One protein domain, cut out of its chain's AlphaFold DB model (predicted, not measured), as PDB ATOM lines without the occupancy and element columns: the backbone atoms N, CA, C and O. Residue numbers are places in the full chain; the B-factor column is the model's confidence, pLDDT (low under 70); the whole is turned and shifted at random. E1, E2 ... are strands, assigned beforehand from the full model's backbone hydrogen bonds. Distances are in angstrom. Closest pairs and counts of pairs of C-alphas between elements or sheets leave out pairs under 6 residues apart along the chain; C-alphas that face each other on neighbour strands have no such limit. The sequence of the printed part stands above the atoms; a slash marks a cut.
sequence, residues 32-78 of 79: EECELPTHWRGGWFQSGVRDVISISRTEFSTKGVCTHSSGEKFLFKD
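This is residues 32 to 78 of the 79 residues of an uncharacterized protein of Portunus trituberculatus (UniProt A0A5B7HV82). The domain has little regular structure: two small strand hairpins, E1 with E2 and E3 with E4, stand apart, joined by a looping link whose residues 59 to 60 pair antiparallel with residues 64 to 65 of E3. The printed part has 47 residues, with no named helix and strands E1, E2, E3, E4 in chain order; the class is all strand, though under half of the residues are in named elements. It is compact, with a radius of gyration of the C-alphas of 10.6 A and spans of 32 by 22 by 14 A.

E1, residues 42 to 44, begins at C-alpha 42 (86.665, 2.768, 50.682). E2 is residues 53 to 55. E3, residues 64 to 70, is 17.2 A long. E4, residues 73 to 77, is 13.7 A long and ends at C-alpha 77 (81.014, 21.541, 51.298).

E1 and E2 form an antiparallel hairpin at 144 degrees, with N 44 and O 53 2.8 A apart, within hydrogen-bond range. E3 and E4 form another at 147 degrees, with N 75 and O 68 at 2.8 A. E2 and E3 are apart.

The C-alphas farthest apart, of Glu 32 and Arg 50, are 32.6 A apart. The printed part has no cut, and no link is long. Only residue 32 has pLDDT under 70.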
ATOM      1  N   GLU A  32      96.718  23.042  55.886       61.59
ATOM      2  CA  GLU A  32      96.836  21.622  55.638       61.59
ATOM      3  C   GLU A  32      95.732  21.320  54.636       61.59
ATOM      4  O   GLU A  32      94.552  21.590  54.889       61.59
ATOM      5  N   GLU A  33      96.138  20.851  53.462       79.00
ATOM      6  CA  GLU A  33      95.248  20.247  52.486       79.00
ATOM      7  C   GLU A  33      94.274  19.342  53.264       79.00
ATOM      8  O   GLU A  33      94.723  18.491  54.035       79.00
ATOM      9  N   CYS A  34      92.954  19.561  53.166       90.38
ATOM     10  CA  CYS A  34      92.039  18.772  53.987       90.38
ATOM     11  C   CYS A  34      92.040  17.312  53.516       90.38
ATOM     12  O   CYS A  34      91.339  16.957  52.566       90.38
ATOM     13  N   GLU A  35      92.793  16.466  54.212       93.12
ATOM     14  CA  GLU A  35      92.860  15.035  53.952       93.12
ATOM     15  C   GLU A  35      92.122  14.230  55.023       93.12
ATOM     16  O   GLU A  35      92.298  14.412  56.229       93.12
ATOM     17  N   LEU A  36      91.297  13.294  54.560       94.44
ATOM     18  CA  LEU A  36      90.590  12.337  55.397       94.44
ATOM     19  C   LEU A  36      91.532  11.194  55.820       94.44
ATOM     20  O   LEU A  36      92.426  10.804  55.056       94.44
ATOM     21  N   PRO A  37      91.318  10.596  57.008       94.81
ATOM     22  CA  PRO A  37      92.142   9.498  57.494       94.81
ATOM     23  C   PRO A  37      92.223   8.333  56.503       94.81
ATOM     24  O   PRO A  37      91.226   7.877  55.946       94.81
ATOM     25  N   THR A  38      93.425   7.787  56.318       94.94
ATOM     26  CA  THR A  38      93.674   6.740  55.312       94.94
ATOM     27  C   THR A  38      92.875   5.462  55.556       94.94
ATOM     28  O   THR A  38      92.446   4.815  54.605       94.94
ATOM     29  N   HIS A  39      92.636   5.135  56.825       95.25
ATOM     30  CA  HIS A  39      91.855   3.977  57.244       95.25
ATOM     31  C   HIS A  39      90.346   4.145  57.025       95.25
ATOM     32  O   HIS A  39      89.628   3.158  57.120       95.25
ATOM     33  N   TRP A  40      89.861   5.357  56.720       95.19
ATOM     34  CA  TRP A  40      88.469   5.596  56.326       95.19
ATOM     35  C   TRP A  40      88.242   5.397  54.832       95.19
ATOM     36  O   TRP A  40      87.106   5.443  54.390       95.19
ATOM     37  N   ARG A  41      89.279   5.188  54.017       96.31
ATOM     38  CA  ARG A  41      89.091   5.065  52.566       96.31
ATOM     39  C   ARG A  41      88.315   3.796  52.207       96.31
ATOM     40  O   ARG A  41      88.577   2.733  52.761       96.31
ATOM     41  N   GLY A  42      87.431   3.896  51.217       97.00
ATOM     42  CA  GLY A  42      86.665   2.768  50.682       97.00
ATOM     43  C   GLY A  42      85.160   2.884  50.925       97.00
ATOM     44  O   GLY A  42      84.632   3.983  51.098       97.00
ATOM     45  N   GLY A  43      84.476   1.740  50.878       96.81
ATOM     46  CA  GLY A  43      83.026   1.640  51.045       96.81
ATOM     47  C   GLY A  43      82.619   1.392  52.496       96.81
ATOM     48  O   GLY A  43      83.179   0.511  53.146       96.81
ATOM     49  N   TRP A  44      81.620   2.127  52.982       95.94
ATOM     50  CA  TRP A  44      81.093   2.003  54.344       95.94
ATOM     51  C   TRP A  44      79.568   1.929  54.375       95.94
ATOM     52  O   TRP A  44      78.879   2.309  53.429       95.94
ATOM     53  N   PHE A  45      79.046   1.480  55.516       95.69
ATOM     54  CA  PHE A  45      77.625   1.531  55.837       95.69
ATOM     55  C   PHE A  45      77.378   2.602  56.894       95.69
ATOM     56  O   PHE A  45      78.072   2.660  57.910       95.69
ATOM     57  N   GLN A  46      76.362   3.428  56.667       92.69
ATOM     58  CA  GLN A  46      75.930   4.449  57.609       92.69
ATOM     59  C   GLN A  46      74.469   4.200  57.975       92.69
ATOM     60  O   GLN A  46      73.619   4.037  57.104       92.69
ATOM     61  N   SER A  47      74.165   4.194  59.274       93.50
ATOM     62  CA  SER A  47      72.783   4.050  59.737       93.50
ATOM     63  C   SER A  47      71.894   5.142  59.131       93.50
ATOM     64  O   SER A  47      72.247   6.322  59.154       93.50
ATOM     65  N   GLY A  48      70.754   4.742  58.566       92.81
ATOM     66  CA  GLY A  48      69.809   5.644  57.901       92.81
ATOM     67  C   GLY A  48      70.144   5.991  56.446       92.81
ATOM     68  O   GLY A  48      69.320   6.618  55.783       92.81
ATOM     69  N   VAL A  49      71.292   5.554  55.920       92.31
ATOM     70  CA  VAL A  49      71.627   5.653  54.493       92.31
ATOM     71  C   VAL A  49      71.412   4.282  53.860       92.31
ATOM     72  O   VAL A  49      71.897   3.275  54.369       92.31
ATOM     73  N   ARG A  50      70.627   4.229  52.778       90.50
ATOM     74  CA  ARG A  50      70.298   2.964  52.097       90.50
ATOM     75  C   ARG A  50      71.455   2.442  51.248       90.50
ATOM     76  O   ARG A  50      71.604   1.234  51.111       90.50
ATOM     77  N   ASP A  51      72.263   3.354  50.718       92.06
ATOM     78  CA  ASP A  51      73.360   3.053  49.808       92.06
ATOM     79  C   ASP A  51      74.708   2.963  50.534       92.06
ATOM     80  O   ASP A  51      74.905   3.529  51.614       92.06
ATOM     81  N   VAL A  52      75.660   2.260  49.915       93.81
ATOM     82  CA  VAL A  52      77.053   2.233  50.376       93.81
ATOM     83  C   VAL A  52      77.645   3.631  50.216       93.81
ATOM     84  O   VAL A  52      77.612   4.206  49.126       93.81
ATOM     85  N   ILE A  53      78.213   4.173  51.291       95.94
ATOM     86  CA  ILE A  53      78.920   5.453  51.235       95.94
ATOM     87  C   ILE A  53      80.360   5.211  50.781       95.94
ATOM     88  O   ILE A  53      80.989   4.237  51.192       95.94
ATOM     89  N   SER A  54      80.886   6.091  49.938       96.88
ATOM     90  CA  SER A  54      82.274   6.034  49.481       96.88
ATOM     91  C   SER A  54      83.054   7.186  50.094       96.88
ATOM     92  O   SER A  54      82.625   8.341  50.024       96.88
ATOM     93  N   ILE A  55      84.193   6.865  50.699       97.06
ATOM     94  CA  ILE A  55      85.101   7.840  51.294       97.06
ATOM     95  C   ILE A  55      86.438   7.766  50.555       97.06
ATOM     96  O   ILE A  55      87.068   6.706  50.470       97.06
ATOM     97  N   SER A  56      86.865   8.901  50.004       95.62
ATOM     98  CA  SER A  56      88.126   9.056  49.277       95.62
ATOM     99  C   SER A  56      89.156   9.827  50.118       95.62
ATOM    100  O   SER A  56      89.054   9.886  51.341       95.62
ATOM    101  N   ARG A  57      90.191  10.401  49.486       95.25
ATOM    102  CA  ARG A  57      91.176  11.247  50.181       95.25
ATOM    103  C   ARG A  57      90.547  12.540  50.708       95.25
ATOM    104  O   ARG A  57      90.913  12.975  51.789       95.25
ATOM    105  N   THR A  58      89.636  13.149  49.955       94.75
ATOM    106  CA  THR A  58      89.089  14.483  50.260       94.75
ATOM    107  C   THR A  58      87.571  14.544  50.134       94.75
ATOM    108  O   THR A  58      86.982  15.589  50.380       94.75
ATOM    109  N   GLU A  59      86.913  13.447  49.765       95.00
ATOM    110  CA  GLU A  59      85.477  13.416  49.489       95.00
ATOM    111  C   GLU A  59      84.781  12.345  50.324       95.00
ATOM    112  O   GLU A  59      85.291  11.238  50.511       95.00
ATOM    113  N   PHE A  60      83.589  12.684  50.796       94.88
ATOM    114  CA  PHE A  60      82.682  11.800  51.507       94.88
ATOM    115  C   PHE A  60      81.354  11.829  50.754       94.88
ATOM    116  O   PHE A  60      80.680  12.858  50.742       94.88
ATOM    117  N   SER A  61      80.948  10.720  50.135       94.06
ATOM    118  CA  SER A  61      79.865  10.713  49.134       94.06
ATOM    119  C   SER A  61      78.523  11.297  49.604       94.06
ATOM    120  O   SER A  61      77.771  11.814  48.792       94.06
ATOM    121  N   THR A  62      78.209  11.229  50.903       92.81
ATOM    122  CA  THR A  62      76.973  11.788  51.488       92.81
ATOM    123  C   THR A  62      77.136  13.177  52.114       92.81
ATOM    124  O   THR A  62      76.159  13.720  52.631       92.81
ATOM    125  N   LYS A  63      78.353  13.739  52.138       93.56
ATOM    126  CA  LYS A  63      78.667  15.051  52.743       93.56
ATOM    127  C   LYS A  63      79.333  16.038  51.781       93.56
ATOM    128  O   LYS A  63      79.282  17.234  52.045       93.56
ATOM    129  N   GLY A  64      79.959  15.555  50.709       95.19
ATOM    130  CA  GLY A  64      80.669  16.353  49.712       95.19
ATOM    131  C   GLY A  64      82.185  16.390  49.925       95.19
ATOM    132  O   GLY A  64      82.792  15.419  50.382       95.19
ATOM    133  N   VAL A  65      82.807  17.514  49.563       95.31
ATOM    134  CA  VAL A  65      84.272  17.685  49.538       95.31
ATOM    135  C   VAL A  65      84.745  18.371  50.814       95.31
ATOM    136  O   VAL A  65      84.152  19.360  51.248       95.31
ATOM    137  N   CYS A  66      85.820  17.872  51.419       95.06
ATOM    138  CA  CYS A  66      86.409  18.498  52.587       95.06
ATOM    139  C   CYS A  66      87.094  19.820  52.229       95.06
ATOM    140  O   CYS A  66      87.878  19.896  51.284       95.06
ATOM    141  N   THR A  67      86.822  20.857  53.014       94.25
ATOM    142  CA  THR A  67      87.408  22.193  52.851       94.25
ATOM    143  C   THR A  67      88.339  22.576  53.991       94.25
ATOM    144  O   THR A  67      89.203  23.430  53.806       94.25
ATOM    145  N   HIS A  68      88.177  21.971  55.169       93.38
ATOM    146  CA  HIS A  68      88.990  22.283  56.338       93.38
ATOM    147  C   HIS A  68      89.004  21.133  57.347       93.38
ATOM    148  O   HIS A  68      87.982  20.475  57.559       93.38
ATOM    149  N   SER A  69      90.139  20.942  58.016       92.00
ATOM    150  CA  SER A  69      90.325  19.959  59.082       92.00
ATOM    151  C   SER A  69      90.922  20.613  60.330       92.00
ATOM    152  O   SER A  69      91.760  21.510  60.262       92.00
ATOM    153  N   SER A  70      90.467  20.169  61.500       91.19
ATOM    154  CA  SER A  70      91.001  20.586  62.797       91.19
ATOM    155  C   SER A  70      90.989  19.393  63.750       91.19
ATOM    156  O   SER A  70      89.951  19.029  64.313       91.19
ATOM    157  N   GLY A  71      92.144  18.739  63.891       88.50
ATOM    158  CA  GLY A  71      92.269  17.484  64.634       88.50
ATOM    159  C   GLY A  71      91.430  16.373  63.995       88.50
ATOM    160  O   GLY A  71      91.693  15.968  62.871       88.50
ATOM    161  N   GLU A  72      90.400  15.906  64.703       89.38
ATOM    162  CA  GLU A  72      89.468  14.860  64.239       89.38
ATOM    163  C   GLU A  72      88.157  15.427  63.662       89.38
ATOM    164  O   GLU A  72      87.184  14.701  63.451       89.38
ATOM    165  N   LYS A  73      88.091  16.746  63.447       92.00
ATOM    166  CA  LYS A  73      86.907  17.432  62.921       92.00
ATOM    167  C   LYS A  73      87.151  17.893  61.494       92.00
ATOM    168  O   LYS A  73      88.198  18.461  61.197       92.00
ATOM    169  N   PHE A  74      86.144  17.705  60.647       93.81
ATOM    170  CA  PHE A  74      86.209  17.993  59.218       93.81
ATOM    171  C   PHE A  74      84.999  18.830  58.797       93.81
ATOM    172  O   PHE A  74      83.869  18.538  59.199       93.81
ATOM    173  N   LEU A  75      85.237  19.870  58.001       94.38
ATOM    174  CA  LEU A  75      84.197  20.676  57.369       94.38
ATOM    175  C   LEU A  75      84.039  20.244  55.917       94.38
ATOM    176  O   LEU A  75      85.010  20.203  55.165       94.38
ATOM    177  N   PHE A  76      82.799  19.955  55.533       95.19
ATOM    178  CA  PHE A  76      82.450  19.538  54.183       95.19
ATOM    179  C   PHE A  76      81.620  20.611  53.493       95.19
ATOM    180  O   PHE A  76      80.776  21.261  54.115       95.19
ATOM    181  N   LYS A  77      81.857  20.767  52.195       94.88
ATOM    182  CA  LYS A  77      81.014  21.541  51.298       94.88
ATOM    183  C   LYS A  77      80.221  20.573  50.427       94.88
ATOM    184  O   LYS A  77      80.816  19.758  49.721       94.88
ATOM    185  N   ASP A  78      78.900  20.699  50.493       92.81
ATOM    186  CA  ASP A  78      77.975  19.966  49.633       92.81
ATOM    187  C   ASP A  78      78.178  20.355  48.160       92.81
ATOM    188  O   ASP A  78      78.641  21.466  47.865       92.81
TER     189      ASP A  78